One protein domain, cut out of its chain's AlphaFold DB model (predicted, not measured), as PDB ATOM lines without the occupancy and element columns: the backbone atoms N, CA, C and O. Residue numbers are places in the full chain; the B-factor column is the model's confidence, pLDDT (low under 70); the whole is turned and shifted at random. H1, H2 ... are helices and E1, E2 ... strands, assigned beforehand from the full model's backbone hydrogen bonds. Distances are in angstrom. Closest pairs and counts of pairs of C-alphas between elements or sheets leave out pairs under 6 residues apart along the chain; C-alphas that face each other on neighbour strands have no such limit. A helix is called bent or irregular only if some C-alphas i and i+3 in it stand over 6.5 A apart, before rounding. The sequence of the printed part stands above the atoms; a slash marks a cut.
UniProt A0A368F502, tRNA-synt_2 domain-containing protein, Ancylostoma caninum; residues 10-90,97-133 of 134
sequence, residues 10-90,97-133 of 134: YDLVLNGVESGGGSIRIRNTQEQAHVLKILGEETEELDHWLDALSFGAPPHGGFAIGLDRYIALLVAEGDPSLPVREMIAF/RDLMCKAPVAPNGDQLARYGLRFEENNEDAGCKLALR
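Overview. This is residues 10 to 90 and 97 to 133 of the 134 residues of the protein "tRNA-synt_2 domain-containing protein" of Ancylostoma caninum (UniProt A0A368F502). Picture an open horseshoe with an empty middle: the narrow three-stranded sheet E1, E2, E3 lies along one arm, the helical hairpin H1 and H2 is beyond one end of that sheet, H3 and H4 are at the bend by its other end, and the second arm, past a cut, holds the small unit of H5 with the strand hairpin E4 and E5. The printed part has 118 residues with five named helices and five named strands, in the order E1 E2 H1 H2 E3 H3 H4 H5 E4 E5. Both sheets, E1 - E2 - E3 and E4 - E5, are antiparallel, and the class is mixed, helices and strands. The whole is extended, with a radius of gyration of the C-alphas of 22.1 A and spans of 50 by 48 by 27 A.

Along the chain. Find C-alpha 10 at (187.827, 174.953, 205.819), where E1, residues 10 to 14, begins its 13.2 A. E2, residues 17 to 24, is the longest strand at 22.0 A, and E3, residues 61 to 65, spans 14.0 A. Between them in the chain look for H1, residues 29 to 39, and H2, residues 44 to 54, each 15.3 A long. H2 is irregular, with C-alphas 45 and 48 7.5 A apart. After E3 come H3, residues 67 to 75 and 12.2 A, and H4, residues 84 to 87 and 5.4 A. Past the cut find H5, residues 109 to 114 and 8.5 A, E4, residues 117 to 120 and 9.6 A, and E5, residues 129 to 132 and 10.1 A, ending at C-alpha 132 at (159.721, 199.993, 190.166).

Arrangement. Start at the inner strand E2. It forms a hairpin with E1, where N 12 and O 20 are 2.8 A apart, and is antiparallel to E3 at 165 degrees, where N 21 and O 64 are 2.9 A apart. H3 only grazes this sheet, with its residues 67 to 73; its closest C-alphas to E2 are those of Tyr 70 and Ser 19, 5.7 A. H3 touches H4, closest at the C-alphas of Asp 68 and Val 84, 5.7 A. H1 and H2, not on the sheet, form a helical hairpin: they touch, closest at the C-alphas of Thr 29 and Leu 50, 5.6 A, and run opposite ways at a shallow tilt of 31 degrees. In the hairpin E4 and E5, N 120 and O 129 are 2.8 A apart; H4 and H5 are apart. Every O i to N i+4 pair is within hydrogen-bond range in H1, H3 and H5, and 5 of 7 are in H2; H4 is too short for such a pair.

Size, cuts and confidence. The C-alphas farthest apart are those of Glu 77 and Arg 133, 52.8 A. Residues 91 to 96 are not printed, and C-alphas 90 and 97 are 10.5 A apart across that cut. Of the links printed whole, none is long; residues 97 to 108 hold no named element. Look for low confidence at residues 122 to 133, under 70, against a mean pLDDT of 88.5 of the printed part of this model.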
ATOM      1  N   TYR A  10     186.566 175.409 206.392       95.50
ATOM      2  CA  TYR A  10     187.827 174.953 205.819       95.50
ATOM      3  C   TYR A  10     188.104 175.660 204.496       95.50
ATOM      4  O   TYR A  10     187.232 175.710 203.630       95.50
ATOM      5  N   ASP A  11     189.344 176.115 204.325       96.62
ATOM      6  CA  ASP A  11     189.808 176.809 203.124       96.62
ATOM      7  C   ASP A  11     190.943 176.029 202.451       96.62
ATOM      8  O   ASP A  11     191.805 175.440 203.108       96.62
ATOM      9  N   LEU A  12     190.950 176.036 201.119       95.50
ATOM     10  CA  LEU A  12     192.022 175.514 200.281       95.50
ATOM     11  C   LEU A  12     192.914 176.673 199.844       95.50
ATOM     12  O   LEU A  12     192.532 177.476 198.990       95.50
ATOM     13  N   VAL A  13     194.129 176.723 200.383       96.19
ATOM     14  CA  VAL A  13     195.135 177.725 200.026       96.19
ATOM     15  C   VAL A  13     196.278 177.051 199.275       96.19
ATOM     16  O   VAL A  13     196.898 176.120 199.783       96.19
ATOM     17  N   LEU A  14     196.565 177.535 198.068       93.88
ATOM     18  CA  LEU A  14     197.649 177.063 197.207       93.88
ATOM     19  C   LEU A  14     198.603 178.229 196.955       93.88
ATOM     20  O   LEU A  14     198.170 179.282 196.498       93.88
ATOM     21  N   ASN A  15     199.886 178.066 197.280       93.12
ATOM     22  CA  ASN A  15     200.929 179.082 197.068       93.12
ATOM     23  C   ASN A  15     200.558 180.485 197.598       93.12
ATOM     24  O   ASN A  15     200.829 181.502 196.968       93.12
ATOM     25  N   GLY A  16     199.911 180.535 198.768       92.31
ATOM     26  CA  GLY A  16     199.470 181.787 199.398       92.31
ATOM     27  C   GLY A  16     198.176 182.376 198.824       92.31
ATOM     28  O   GLY A  16     197.779 183.465 199.227       92.31
ATOM     29  N   VAL A  17     197.501 181.664 197.918       91.62
ATOM     30  CA  VAL A  17     196.262 182.090 197.266       91.62
ATOM     31  C   VAL A  17     195.103 181.164 197.639       91.62
ATOM     32  O   VAL A  17     195.148 179.954 197.417       91.62
ATOM     33  N   GLU A  18     194.029 181.741 198.177       95.12
ATOM     34  CA  GLU A  18     192.782 181.025 198.465       95.12
ATOM     35  C   GLU A  18     192.120 180.575 197.155       95.12
ATOM     36  O   GLU A  18     191.627 181.387 196.369       95.12
ATOM     37  N   SER A  19     192.123 179.271 196.899       93.06
ATOM     38  CA  SER A  19     191.549 178.666 195.694       93.06
ATOM     39  C   SER A  19     190.109 178.202 195.896       93.06
ATOM     40  O   SER A  19     189.390 178.015 194.921       93.06
ATOM     41  N   GLY A  20     189.668 178.030 197.138       96.06
ATOM     42  CA  GLY A  20     188.299 177.652 197.462       96.06
ATOM     43  C   GLY A  20     188.092 177.502 198.960       96.06
ATOM     44  O   GLY A  20     189.057 177.508 199.722       96.06
ATOM     45  N   GLY A  21     186.844 177.316 199.366       97.31
ATOM     46  CA  GLY A  21     186.468 177.221 200.770       97.31
ATOM     47  C   GLY A  21     185.117 176.554 200.969       97.31
ATOM     48  O   GLY A  21     184.325 176.374 200.037       97.31
ATOM     49  N   GLY A  22     184.857 176.138 202.200       97.12
ATOM     50  CA  GLY A  22     183.681 175.361 202.542       97.12
ATOM     51  C   GLY A  22     183.390 175.308 204.031       97.12
ATOM     52  O   GLY A  22     184.109 175.853 204.867       97.12
ATOM     53  N   SER A  23     182.268 174.677 204.360       96.94
ATOM     54  CA  SER A  23     181.884 174.429 205.750       96.94
ATOM     55  C   SER A  23     180.859 173.321 205.890       96.94
ATOM     56  O   SER A  23     180.154 172.964 204.939       96.94
ATOM     57  N   ILE A  24     180.772 172.792 207.106       95.94
ATOM     58  CA  ILE A  24     179.618 172.018 207.553       95.94
ATOM     59  C   ILE A  24     178.509 172.995 207.933       95.94
ATOM     60  O   ILE A  24     178.746 173.992 208.615       95.94
ATOM     61  N   ARG A  25     177.299 172.732 207.449       94.69
ATOM     62  CA  ARG A  25     176.159 173.631 207.611       94.69
ATOM     63  C   ARG A  25     175.355 173.260 208.850       94.69
ATOM     64  O   ARG A  25     175.240 172.087 209.213       94.69
ATOM     65  N   ILE A  26     174.769 174.276 209.474       93.88
ATOM     66  CA  ILE A  26     173.832 174.091 210.577       93.88
ATOM     67  C   ILE A  26     172.567 173.450 210.008       93.88
ATOM     68  O   ILE A  26     171.998 173.915 209.024       93.88
ATOM     69  N   ARG A  27     172.138 172.351 210.626       92.06
ATOM     70  CA  ARG A  27     170.934 171.604 210.231       92.06
ATOM     71  C   ARG A  27     169.808 171.687 211.260       92.06
ATOM     72  O   ARG A  27     168.714 171.197 211.010       92.06
ATOM     73  N   ASN A  28     170.099 172.222 212.444       92.19
ATOM     74  CA  ASN A  28     169.140 172.370 213.527       92.19
ATOM     75  C   ASN A  28     168.543 173.780 213.478       92.19
ATOM     76  O   ASN A  28     169.267 174.768 213.601       92.19
ATOM     77  N   THR A  29     167.222 173.868 213.329       93.62
ATOM     78  CA  THR A  29     166.502 175.144 213.236       93.62
ATOM     79  C   THR A  29     166.718 176.039 214.460       93.62
ATOM     80  O   THR A  29     166.887 177.244 214.306       93.62
ATOM     81  N   GLN A  30     166.768 175.478 215.672       92.38
ATOM     82  CA  GLN A  30     166.975 176.260 216.898       92.38
ATOM     83  C   GLN A  30     168.393 176.831 216.972       92.38
ATOM     84  O   GLN A  30     168.572 177.983 217.361       92.38
ATOM     85  N   GLU A  31     169.395 176.046 216.568       92.00
ATOM     86  CA  GLU A  31     170.780 176.519 216.476       92.00
ATOM     87  C   GLU A  31     170.901 177.640 215.438       92.00
ATOM     88  O   GLU A  31     171.507 178.672 215.719       92.00
ATOM     89  N   GLN A  32     170.267 177.482 214.273       93.06
ATOM     90  CA  GLN A  32     170.288 178.494 213.220       93.06
ATOM     91  C   GLN A  32     169.607 179.796 213.665       93.06
ATOM     92  O   GLN A  32     170.180 180.873 213.499       93.06
ATOM     93  N   ALA A  33     168.429 179.710 214.287       92.06
ATOM     94  CA  ALA A  33     167.723 180.869 214.833       92.06
ATOM     95  C   ALA A  33     168.528 181.562 215.948       92.06
ATOM     96  O   ALA A  33     168.545 182.788 216.044       92.06
ATOM     97  N   HIS A  34     169.245 180.791 216.773       91.62
ATOM     98  CA  HIS A  34     170.133 181.352 217.787       91.62
ATOM     99  C   HIS A  34     171.294 182.138 217.166       91.62
ATOM    100  O   HIS A  34     171.600 183.235 217.634       91.62
ATOM    101  N   VAL A  35     171.909 181.617 216.100       91.94
ATOM    102  CA  VAL A  35     172.975 182.317 215.367       91.94
ATOM    103  C   VAL A  35     172.455 183.599 214.718       91.94
ATOM    104  O   VAL A  35     173.087 184.638 214.885       91.94
ATOM    105  N   LEU A  36     171.293 183.567 214.057       92.38
ATOM    106  CA  LEU A  36     170.680 184.768 213.465       92.38
ATOM    107  C   LEU A  36     170.423 185.847 214.524       92.38
ATOM    108  O   LEU A  36     170.794 187.003 214.337       92.38
ATOM    109  N   LYS A  37     169.925 185.447 215.699       91.62
ATOM    110  CA  LYS A  37     169.749 186.357 216.837       91.62
ATOM    111  C   LYS A  37     171.066 186.967 217.332       91.62
ATOM    112  O   LYS A  37     171.074 188.125 217.735       91.62
ATOM    113  N   ILE A  38     172.164 186.205 217.343       91.88
ATOM    114  CA  ILE A  38     173.494 186.729 217.705       91.88
ATOM    115  C   ILE A  38     173.976 187.748 216.666       91.88
ATOM    116  O   ILE A  38     174.579 188.751 217.044       91.88
ATOM    117  N   LEU A  39     173.717 187.489 215.383       91.38
ATOM    118  CA  LEU A  39     174.069 188.389 214.283       91.38
ATOM    119  C   LEU A  39     173.181 189.644 214.236       91.38
ATOM    120  O   LEU A  39     173.591 190.640 213.650       91.38
ATOM    121  N   GLY A  40     172.020 189.621 214.898       92.44
ATOM    122  CA  GLY A  40     171.049 190.716 214.873       92.44
ATOM    123  C   GLY A  40     170.216 190.749 213.591       92.44
ATOM    124  O   GLY A  40     169.716 191.808 213.233       92.44
ATOM    125  N   GLU A  41     170.096 189.610 212.907       89.38
ATOM    126  CA  GLU A  41     169.311 189.462 211.681       89.38
ATOM    127  C   GLU A  41     167.854 189.124 212.017       89.38
ATOM    128  O   GLU A  41     167.588 188.234 212.835       89.38
ATOM    129  N   GLU A  42     166.915 189.808 211.361       87.94
ATOM    130  CA  GLU A  42     165.488 189.490 211.448       87.94
ATOM    131  C   GLU A  42     165.198 188.187 210.694       87.94
ATOM    132  O   GLU A  42     165.637 187.970 209.564       87.94
ATOM    133  N   THR A  43     164.458 187.282 211.330       83.56
ATOM    134  CA  THR A  43     164.218 185.933 210.792       83.56
ATOM    135  C   THR A  43     163.160 185.884 209.700       83.56
ATOM    136  O   THR A  43     163.129 184.913 208.955       83.56
ATOM    137  N   GLU A  44     162.333 186.920 209.576       89.44
ATOM    138  CA  GLU A  44     161.126 186.927 208.740       89.44
ATOM    139  C   GLU A  44     161.427 186.630 207.260       89.44
ATOM    140  O   GLU A  44     160.755 185.814 206.627       89.44
ATOM    141  N   GLU A  45     162.493 187.214 206.701       89.00
ATOM    142  CA  GLU A  45     162.906 186.934 205.315       89.00
ATOM    143  C   GLU A  45     163.455 185.506 205.135       89.00
ATOM    144  O   GLU A  45     163.466 184.964 204.026       89.00
ATOM    145  N   LEU A  46     163.883 184.869 206.227       91.81
ATOM    146  CA  LEU A  46     164.524 183.555 206.268       91.81
ATOM    147  C   LEU A  46     163.604 182.441 206.792       91.81
ATOM    148  O   LEU A  46     164.040 181.289 206.862       91.81
ATOM    149  N   ASP A  47     162.340 182.736 207.107       91.06
ATOM    150  CA  ASP A  47     161.388 181.765 207.665       91.06
ATOM    151  C   ASP A  47     161.229 180.536 206.765       91.06
ATOM    152  O   ASP A  47     161.304 179.401 207.228       91.06
ATOM    153  N   HIS A  48     161.146 180.744 205.448       92.81
ATOM    154  CA  HIS A  48     161.074 179.663 204.464       92.81
ATOM    155  C   HIS A  48     162.256 178.680 204.561       92.81
ATOM    156  O   HIS A  48     162.114 177.480 204.310       92.81
ATOM    157  N   TRP A  49     163.437 179.182 204.915       93.31
ATOM    158  CA  TRP A  49     164.636 178.376 205.076       93.31
ATOM    159  C   TRP A  49     164.673 177.682 206.443       93.31
ATOM    160  O   TRP A  49     165.014 176.498 206.515       93.31
ATOM    161  N   LEU A  50     164.263 178.363 207.518       93.38
ATOM    162  CA  LEU A  50     164.124 177.767 208.854       93.38
ATOM    163  C   LEU A  50     163.085 176.633 208.870       93.38
ATOM    164  O   LEU A  50     163.338 175.573 209.459       93.38
ATOM    165  N   ASP A  51     161.974 176.823 208.162       93.94
ATOM    166  CA  ASP A  51     160.950 175.809 207.923       93.94
ATOM    167  C   ASP A  51     161.531 174.614 207.168       93.94
ATOM    168  O   ASP A  51     161.348 173.472 207.592       93.94
ATOM    169  N   ALA A  52     162.308 174.851 206.106       94.00
ATOM    170  CA  ALA A  52     162.970 173.783 205.359       94.00
ATOM    171  C   ALA A  52     163.907 172.940 206.244       94.00
ATOM    172  O   ALA A  52     163.935 171.712 206.127       94.00
ATOM    173  N   LEU A  53     164.642 173.572 207.168       94.50
ATOM    174  CA  LEU A  53     165.484 172.860 208.136       94.50
ATOM    175  C   LEU A  53     164.658 172.000 209.107       94.50
ATOM    176  O   LEU A  53     165.084 170.895 209.467       94.50
ATOM    177  N   SER A  54     163.464 172.472 209.486       93.88
ATOM    178  CA  SER A  54     162.582 171.814 210.461       93.88
ATOM    179  C   SER A  54     162.057 170.455 209.985       93.88
ATOM    180  O   SER A  54     161.831 169.561 210.801       93.88
ATOM    181  N   PHE A  55     161.966 170.243 208.666       95.12
ATOM    182  CA  PHE A  55     161.552 168.969 208.065       95.12
ATOM    183  C   PHE A  55     162.616 167.863 208.151       95.12
ATOM    184  O   PHE A  55     162.430 166.776 207.602       95.12
ATOM    185  N   GLY A  56     163.718 168.104 208.863       91.44
ATOM    186  CA  GLY A  56     164.751 167.104 209.111       91.44
ATOM    187  C   GLY A  56     165.878 167.160 208.092       91.44
ATOM    188  O   GLY A  56     166.244 166.133 207.518       91.44
ATOM    189  N   ALA A  57     166.462 168.345 207.888       94.19
ATOM    190  CA  ALA A  57     167.642 168.487 207.041       94.19
ATOM    191  C   ALA A  57     168.775 167.530 207.497       94.19
ATOM    192  O   ALA A  57     169.148 167.514 208.684       94.19
ATOM    193  N   PRO A  58     169.342 166.714 206.585       95.81
ATOM    194  CA  PRO A  58     170.422 165.797 206.929       95.81
ATOM    195  C   PRO A  58     171.707 166.569 207.269       95.81
ATOM    196  O   PRO A  58     171.843 167.742 206.908       95.81
ATOM    197  N   PRO A  59     172.687 165.941 207.942       94.25
ATOM    198  CA  PRO A  59     174.032 166.497 208.041       94.25
ATOM    199  C   PRO A  59     174.590 166.768 206.643       94.25
ATOM    200  O   PRO A  59     174.704 165.853 205.829       94.25
ATOM    201  N   HIS A  60     174.905 168.029 206.363       95.44
ATOM    202  CA  HIS A  60     175.373 168.458 205.055       95.44
ATOM    203  C   HIS A  60     176.516 169.459 205.193       95.44
ATOM    204  O   HIS A  60     176.635 170.203 206.167       95.44
ATOM    205  N   GLY A  61     177.374 169.454 204.188       96.44
ATOM    206  CA  GLY A  61     178.489 170.366 204.045       96.44
ATOM    207  C   GLY A  61     178.701 170.644 202.570       96.44
ATOM    208  O   GLY A  61     178.182 169.932 201.711       96.44
ATOM    209  N   GLY A  62     179.439 171.700 202.276       96.12
ATOM    210  CA  GLY A  62     179.729 172.061 200.901       96.12
ATOM    211  C   GLY A  62     181.055 172.777 200.788       96.12
ATOM    212  O   GLY A  62     181.538 173.368 201.752       96.12
ATOM    213  N   PHE A  63     181.594 172.738 199.580       97.00
ATOM    214  CA  PHE A  63     182.829 173.394 199.200       97.00
ATOM    215  C   PHE A  63     182.632 174.050 197.836       97.00
ATOM    216  O   PHE A  63     181.987 173.471 196.959       97.00
ATOM    217  N   ALA A  64     183.180 175.246 197.666       97.50
ATOM    218  CA  ALA A  64     183.193 175.966 196.405       97.50
ATOM    219  C   ALA A  64     184.636 176.287 196.018       97.50
ATOM    220  O   ALA A  64     185.450 176.649 196.866       97.50
ATOM    221  N   ILE A  65     184.939 176.167 194.728       96.94
ATOM    222  CA  ILE A  65     186.248 176.493 194.167       96.94
ATOM    223  C   ILE A  65     186.141 177.745 193.297       96.94
ATOM    224  O   ILE A  65     185.215 177.883 192.496       96.94
ATOM    225  N   GLY A  66     187.102 178.655 193.438       95.38
ATOM    226  CA  GLY A  66     187.285 179.783 192.536       95.38
ATOM    227  C   GLY A  66     187.902 179.296 191.231       95.38
ATOM    228  O   GLY A  66     189.124 179.304 191.092       95.38
ATOM    229  N   LEU A  67     187.062 178.853 190.294       95.62
ATOM    230  CA  LEU A  67     187.492 178.191 189.060       95.62
ATOM    231  C   LEU A  67     188.527 179.009 188.274       95.62
ATOM    232  O   LEU A  67     189.578 178.478 187.931       95.62
ATOM    233  N   ASP A  68     188.278 180.299 188.043       94.81
ATOM    234  CA  ASP A  68     189.173 181.167 187.264       94.81
ATOM    235  C   ASP A  68     190.564 181.279 187.898       94.81
ATOM    236  O   ASP A  68     191.587 181.254 187.217       94.81
ATOM    237  N   ARG A  69     190.600 181.368 189.229       93.75
ATOM    238  CA  ARG A  69     191.831 181.467 190.015       93.75
ATOM    239  C   ARG A  69     192.574 180.138 190.059       93.75
ATOM    240  O   ARG A  69     193.794 180.122 189.938       93.75
ATOM    241  N   TYR A  70     191.842 179.038 190.198       94.00
ATOM    242  CA  TYR A  70     192.411 177.699 190.145       94.00
ATOM    243  C   TYR A  70     193.055 177.429 188.779       94.00
ATOM    244  O   TYR A  70     194.205 177.002 188.722       94.00
ATOM    245  N   ILE A  71     192.369 177.759 187.680       94.69
ATOM    246  CA  ILE A  71     192.919 177.623 186.324       94.69
ATOM    247  C   ILE A  71     194.124 178.552 186.129       94.69
ATOM    248  O   ILE A  71     195.139 178.100 185.606       94.69
ATOM    249  N   ALA A  72     194.058 179.807 186.586       94.69
ATOM    250  CA  ALA A  72     195.184 180.738 186.488       94.69
ATOM    251  C   ALA A  72     196.441 180.184 187.176       94.69
ATOM    252  O   ALA A  72     197.515 180.206 186.582       94.69
ATOM    253  N   LEU A  73     196.300 179.616 188.378       94.19
ATOM    254  CA  LEU A  73     197.408 178.972 189.088       94.19
ATOM    255  C   LEU A  73     197.964 177.761 188.333       94.19
ATOM    256  O   LEU A  73     199.176 177.577 188.300       94.19
ATOM    257  N   LEU A  74     197.109 176.937 187.720       93.62
ATOM    258  CA  LEU A  74     197.559 175.782 186.936       93.62
ATOM    259  C   LEU A  74     198.330 176.203 185.679       93.62
ATOM    260  O   LEU A  74     199.383 175.642 185.394       93.62
ATOM    261  N   VAL A  75     197.815 177.189 184.941       94.50
ATOM    262  CA  VAL A  75     198.445 177.704 183.713       94.50
ATOM    263  C   VAL A  75     199.755 178.429 184.019       94.50
ATOM    264  O   VAL A  75     200.690 178.355 183.231       94.50
ATOM    265  N   ALA A  76     199.837 179.095 185.170       93.44
ATOM    266  CA  ALA A  76     201.028 179.801 185.623       93.44
ATOM    267  C   ALA A  76     202.040 178.906 186.367       93.44
ATOM    268  O   ALA A  76     202.928 179.428 187.032       93.44
ATOM    269  N   GLU A  77     201.894 177.574 186.318       92.94
ATOM    270  CA  GLU A  77     202.771 176.616 187.018       92.94
ATOM    271  C   GLU A  77     202.920 176.905 188.528       92.94
ATOM    272  O   GLU A  77     203.959 176.682 189.148       92.94
ATOM    273  N   GLY A  78     201.846 177.401 189.144       87.44
ATOM    274  CA  GLY A  78     201.796 177.772 190.553       87.44
ATOM    275  C   GLY A  78     202.222 179.209 190.858       87.44
ATOM    276  O   GLY A  78     202.186 179.579 192.032       87.44
ATOM    277  N   ASP A  79     202.588 180.029 189.870       91.06
ATOM    278  CA  ASP A  79     202.821 181.460 190.079       91.06
ATOM    279  C   ASP A  79     201.483 182.208 190.292       91.06
ATOM    280  O   ASP A  79     200.645 182.267 189.389       91.06
ATOM    281  N   PRO A  80     201.253 182.817 191.471       89.38
ATOM    282  CA  PRO A  80     200.026 183.555 191.754       89.38
ATOM    283  C   PRO A  80     199.934 184.922 191.053       89.38
ATOM    284  O   PRO A  80     198.944 185.632 191.244       89.38
ATOM    285  N   SER A  81     200.946 185.331 190.280       91.50
ATOM    286  CA  SER A  81     200.992 186.642 189.624       91.50
ATOM    287  C   SER A  81     200.093 186.759 188.384       91.50
ATOM    288  O   SER A  81     199.747 187.878 187.989       91.50
ATOM    289  N   LEU A  82     199.677 185.633 187.785       91.81
ATOM    290  CA  LEU A  82     198.872 185.630 186.563       91.81
ATOM    291  C   LEU A  82     197.444 186.149 186.831       91.81
ATOM    292  O   LEU A  82     196.698 185.549 187.611       91.81
ATOM    293  N   PRO A  83     197.001 187.240 186.178       92.00
ATOM    294  CA  PRO A  83     195.666 187.781 186.404       92.00
ATOM    295  C   PRO A  83     194.561 186.847 185.899       92.00
ATOM    296  O   PRO A  83     194.594 186.396 184.757       92.00
ATOM    297  N   VAL A  84     193.489 186.685 186.684       92.75
ATOM    298  CA  VAL A  84     192.304 185.879 186.303       92.75
ATOM    299  C   VAL A  84     191.642 186.326 184.999       92.75
ATOM    300  O   VAL A  84     190.990 185.536 184.329       92.75
ATOM    301  N   ARG A  85     191.832 187.593 184.605       92.56
ATOM    302  CA  ARG A  85     191.333 188.131 183.336       92.56
ATOM    303  C   ARG A  85     191.844 187.340 182.130       92.56
ATOM    304  O   ARG A  85     191.102 187.202 181.166       92.56
ATOM    305  N   GLU A  86     193.069 186.827 182.197       92.19
ATOM    306  CA  GLU A  86     193.675 186.053 181.109       92.19
ATOM    307  C   GLU A  86     192.991 184.685 180.919       92.19
ATOM    308  O   GLU A  86     193.137 184.065 179.871       92.19
ATOM    309  N   MET A  87     192.216 184.218 181.910       93.31
ATOM    310  CA  MET A  87     191.463 182.955 181.852       93.31
ATOM    311  C   MET A  87     190.019 183.133 181.361       93.31
ATOM    312  O   MET A  87     189.305 182.151 181.160       93.31
ATOM    313  N   ILE A  88     189.564 184.374 181.167       95.19
ATOM    314  CA  ILE A  88     188.177 184.694 180.817       95.19
ATOM    315  C   ILE A  88     188.144 185.197 179.375       95.19
ATOM    316  O   ILE A  88     188.762 186.205 179.057       95.19
ATOM    317  N   ALA A  89     187.361 184.544 178.512       95.00
ATOM    318  CA  ALA A  89     187.297 184.887 177.087       95.00
ATOM    319  C   ALA A  89     186.852 186.340 176.813       95.00
ATOM    320  O   ALA A  89     187.404 187.004 175.941       95.00
ATOM    321  N   PHE A  90     185.867 186.846 177.569       95.56
ATOM    322  CA  PHE A  90     185.337 188.214 177.436       95.56
ATOM    323  C   PHE A  90     185.302 188.919 178.795       95.56
ATOM    324  O   PHE A  90     184.236 189.069 179.415       95.56
ATOM    325  N   ARG A  97     182.663 197.136 182.940       93.81
ATOM    326  CA  ARG A  97     182.282 197.351 181.535       93.81
ATOM    327  C   ARG A  97     182.871 196.296 180.610       93.81
ATOM    328  O   ARG A  97     184.029 195.906 180.752       93.81
ATOM    329  N   ASP A  98     182.087 195.880 179.624       94.06
ATOM    330  CA  ASP A  98     182.581 195.123 178.476       94.06
ATOM    331  C   ASP A  98     182.970 196.104 177.372       94.06
ATOM    332  O   ASP A  98     182.110 196.731 176.750       94.06
ATOM    333  N   LEU A  99     184.270 196.256 177.138       92.25
ATOM    334  CA  LEU A  99     184.782 197.211 176.155       92.25
ATOM    335  C   LEU A  99     184.545 196.750 174.712       92.25
ATOM    336  O   LEU A  99     184.402 197.594 173.828       92.25
ATOM    337  N   MET A 100     184.471 195.439 174.474       94.25
ATOM    338  CA  MET A 100     184.254 194.878 173.142       94.25
ATOM    339  C   MET A 100     182.803 195.092 172.705       94.25
ATOM    340  O   MET A 100     182.545 195.602 171.616       94.25
ATOM    341  N   CYS A 101     181.857 194.763 173.586       94.06
ATOM    342  CA  CYS A 101     180.423 194.895 173.319       94.06
ATOM    343  C   CYS A 101     179.862 196.286 173.652       94.06
ATOM    344  O   CYS A 101     178.680 196.529 173.422       94.06
ATOM    345  N   LYS A 102     180.686 197.189 174.207       93.12
ATOM    346  CA  LYS A 102     180.267 198.500 174.735       93.12
ATOM    347  C   LYS A 102     179.115 198.372 175.742       93.12
ATOM    348  O   LYS A 102     178.156 199.137 175.689       93.12
ATOM    349  N   ALA A 103     179.209 197.390 176.639       93.75
ATOM    350  CA  ALA A 103     178.197 197.113 177.657       93.75
ATOM    351  C   ALA A 103     178.623 197.653 179.040       93.75
ATOM    352  O   ALA A 103     179.821 197.670 179.341       93.75
ATOM    353  N   PRO A 104     177.674 198.038 179.914       93.50
ATOM    354  CA  PRO A 104     176.221 198.006 179.716       93.50
ATOM    355  C   PRO A 104     175.724 199.089 178.747       93.50
ATOM    356  O   PRO A 104     176.367 200.120 178.567       93.50
ATOM    357  N   VAL A 105     174.562 198.844 178.140       90.75
ATOM    358  CA  VAL A 105     173.840 199.808 177.296       90.75
ATOM    359  C   VAL A 105     172.524 200.189 177.961       90.75
ATOM    360  O   VAL A 105     171.934 199.380 178.678       90.75
ATOM    361  N   ALA A 106     172.059 201.416 177.727       88.88
ATOM    362  CA  ALA A 106     170.767 201.850 178.241       88.88
ATOM    363  C   ALA A 106     169.631 201.059 177.553       88.88
ATOM    364  O   ALA A 106     169.617 200.984 176.319       88.88
ATOM    365  N   PRO A 107     168.686 200.468 178.311       90.81
ATOM    366  CA  PRO A 107     167.492 199.858 177.744       90.81
ATOM    367  C   PRO A 107     166.610 200.926 177.088       90.81
ATOM    368  O   PRO A 107     166.607 202.090 177.495       90.81
ATOM    369  N   ASN A 108     165.843 200.530 176.076       91.44
ATOM    370  CA  ASN A 108     164.902 201.433 175.416       91.44
ATOM    371  C   ASN A 108     163.578 201.564 176.198       91.44
ATOM    372  O   ASN A 108     163.295 200.807 177.131       91.44
ATOM    373  N   GLY A 109     162.752 202.539 175.806       90.81
ATOM    374  CA  GLY A 109     161.477 202.818 176.473       90.81
ATOM    375  C   GLY A 109     160.506 201.634 176.463       90.81
ATOM    376  O   GLY A 109     159.863 201.371 177.475       90.81
ATOM    377  N   ASP A 110     160.456 200.875 175.367       93.50
ATOM    378  CA  ASP A 110     159.575 199.708 175.240       93.50
ATOM    379  C   ASP A 110     159.979 198.579 176.200       93.50
ATOM    380  O   ASP A 110     159.121 197.940 176.812       93.50
ATOM    381  N   GLN A 111     161.284 198.351 176.379       93.00
ATOM    382  CA  GLN A 111     161.822 197.395 177.348       93.00
ATOM    383  C   GLN A 111     161.473 197.811 178.776       93.00
ATOM    384  O   GLN A 111     160.967 196.994 179.543       93.00
ATOM    385  N   LEU A 112     161.693 199.078 179.126       93.06
ATOM    386  CA  LEU A 112     161.355 199.600 180.451       93.06
ATOM    387  C   LEU A 112     159.850 199.488 180.729       93.06
ATOM    388  O   LEU A 112     159.454 198.975 181.776       93.06
ATOM    389  N   ALA A 113     159.008 199.871 179.766       93.12
ATOM    390  CA  ALA A 113     157.555 199.775 179.879       93.12
ATOM    391  C   ALA A 113     157.080 198.328 180.056       93.12
ATOM    392  O   ALA A 113     156.216 198.072 180.895       93.12
ATOM    393  N   ARG A 114     157.677 197.376 179.325       94.38
ATOM    394  CA  ARG A 114     157.360 195.943 179.432       94.38
ATOM    395  C   ARG A 114     157.552 195.400 180.847       94.38
ATOM    396  O   ARG A 114     156.777 194.549 181.269       94.38
ATOM    397  N   TYR A 115     158.571 195.877 181.554       94.19
ATOM    398  CA  TYR A 115     158.882 195.450 182.920       94.19
ATOM    399  C   TYR A 115     158.335 196.404 183.994       94.19
ATOM    400  O   TYR A 115     158.591 196.198 185.174       94.19
ATOM    401  N   GLY A 116     157.587 197.447 183.609       92.81
ATOM    402  CA  GLY A 116     157.055 198.439 184.549       92.81
ATOM    403  C   GLY A 116     158.132 199.285 185.240       92.81
ATOM    404  O   GLY A 116     157.894 199.808 186.326       92.81
ATOM    405  N   LEU A 117     159.304 199.418 184.618       92.62
ATOM    406  CA  LEU A 117     160.482 200.088 185.163       92.62
ATOM    407  C   LEU A 117     160.612 201.517 184.645       92.62
ATOM    408  O   LEU A 117     160.179 201.835 183.532       92.62
ATOM    409  N   ARG A 118     161.255 202.379 185.432       87.44
ATOM    410  CA  ARG A 118     161.675 203.723 185.018       87.44
ATOM    411  C   ARG A 118     163.038 204.041 185.607       87.44
ATOM    412  O   ARG A 118     163.415 203.492 186.636       87.44
ATOM    413  N   PHE A 119     163.768 204.930 184.955       83.81
ATOM    414  CA  PHE A 119     164.936 205.527 185.581       83.81
ATOM    415  C   PHE A 119     164.498 206.633 186.539       83.81
ATOM    416  O   PHE A 119     163.638 207.443 186.194       83.81
ATOM    417  N   GLU A 120     165.080 206.645 187.732       83.94
ATOM    418  CA  GLU A 120     165.047 207.795 188.627       83.94
ATOM    419  C   GLU A 120     166.150 208.775 188.228       83.94
ATOM    420  O   GLU A 120     167.334 208.426 188.183       83.94
ATOM    421  N   GLU A 121     165.754 210.016 187.950       70.25
ATOM    422  CA  GLU A 121     166.683 211.131 187.808       70.25
ATOM    423  C   GLU A 121     167.130 211.575 189.207       70.25
ATOM    424  O   GLU A 121     166.417 212.298 189.898       70.25
ATOM    425  N   ASN A 122     168.312 211.135 189.642       56.88
ATOM    426  CA  ASN A 122     168.991 211.748 190.782       56.88
ATOM    427  C   ASN A 122     169.886 212.881 190.266       56.88
ATOM    428  O   ASN A 122     170.707 212.670 189.377       56.88
ATOM    429  N   ASN A 123     169.722 214.081 190.827       52.56
ATOM    430  CA  ASN A 123     170.457 215.293 190.435       52.56
ATOM    431  C   ASN A 123     171.926 215.327 190.907       52.56
ATOM    432  O   ASN A 123     172.608 216.325 190.694       52.56
ATOM    433  N   GLU A 124     172.430 214.253 191.514       49.47
ATOM    434  CA  GLU A 124     173.824 214.130 191.932       49.47
ATOM    435  C   GLU A 124     174.341 212.739 191.530       49.47
ATOM    436  O   GLU A 124     173.840 211.710 191.979       49.47
ATOM    437  N   ASP A 125     175.336 212.761 190.641       42.72
ATOM    438  CA  ASP A 125     176.133 211.658 190.100       42.72
ATOM    439  C   ASP A 125     175.487 210.696 189.087       42.72
ATOM    440  O   ASP A 125     174.395 210.157 189.243       42.72
ATOM    441  N   ALA A 126     176.233 210.473 187.998       43.16
ATOM    442  CA  ALA A 126     175.872 209.755 186.775       43.16
ATOM    443  C   ALA A 126     175.668 208.235 186.970       43.16
ATOM    444  O   ALA A 126     176.356 207.409 186.363       43.16
ATOM    445  N   GLY A 127     174.695 207.864 187.796       46.56
ATOM    446  CA  GLY A 127     174.217 206.505 188.005       46.56
ATOM    447  C   GLY A 127     172.694 206.493 188.034       46.56
ATOM    448  O   GLY A 127     172.081 206.712 189.073       46.56
ATOM    449  N   CYS A 128     172.075 206.237 186.882       47.38
ATOM    450  CA  CYS A 128     170.629 206.057 186.765       47.38
ATOM    451  C   CYS A 128     170.188 204.863 187.631       47.38
ATOM    452  O   CYS A 128     170.464 203.711 187.285       47.38
ATOM    453  N   LYS A 129     169.527 205.124 188.764       53.28
ATOM    454  CA  LYS A 129     168.900 204.076 189.580       53.28
ATOM    455  C   LYS A 129     167.564 203.696 188.943       53.28
ATOM    456  O   LYS A 129     166.864 204.537 188.387       53.28
ATOM    457  N   LEU A 130     167.248 202.409 188.954       54.00
ATOM    458  CA  LEU A 130     166.043 201.860 188.344       54.00
ATOM    459  C   LEU A 130     164.944 201.785 189.414       54.00
ATOM    460  O   LEU A 130     165.123 201.090 190.412       54.00
ATOM    461  N   ALA A 131     163.827 202.475 189.213       56.72
ATOM    462  CA  ALA A 131     162.672 202.442 190.103       56.72
ATOM    463  C   ALA A 131     161.549 201.560 189.540       56.72
ATOM    464  O   ALA A 131     161.270 201.554 188.334       56.72
ATOM    465  N   LEU A 132     160.899 200.817 190.439       50.78
ATOM    466  CA  LEU A 132     159.721 199.993 190.166       50.78
ATOM    467  C   LEU A 132     158.452 200.834 190.344       50.78
ATOM    468  O   LEU A 132     158.336 201.593 191.304       50.78
ATOM    469  N   ARG A 133     157.477 200.678 189.443       50.97
ATOM    470  CA  ARG A 133     156.110 201.158 189.685       50.97
ATOM    471  C   ARG A 133     155.469 200.332 190.805       50.97
ATOM    472  O   ARG A 133     155.220 199.146 190.597       50.97
TER     473      ARG A 133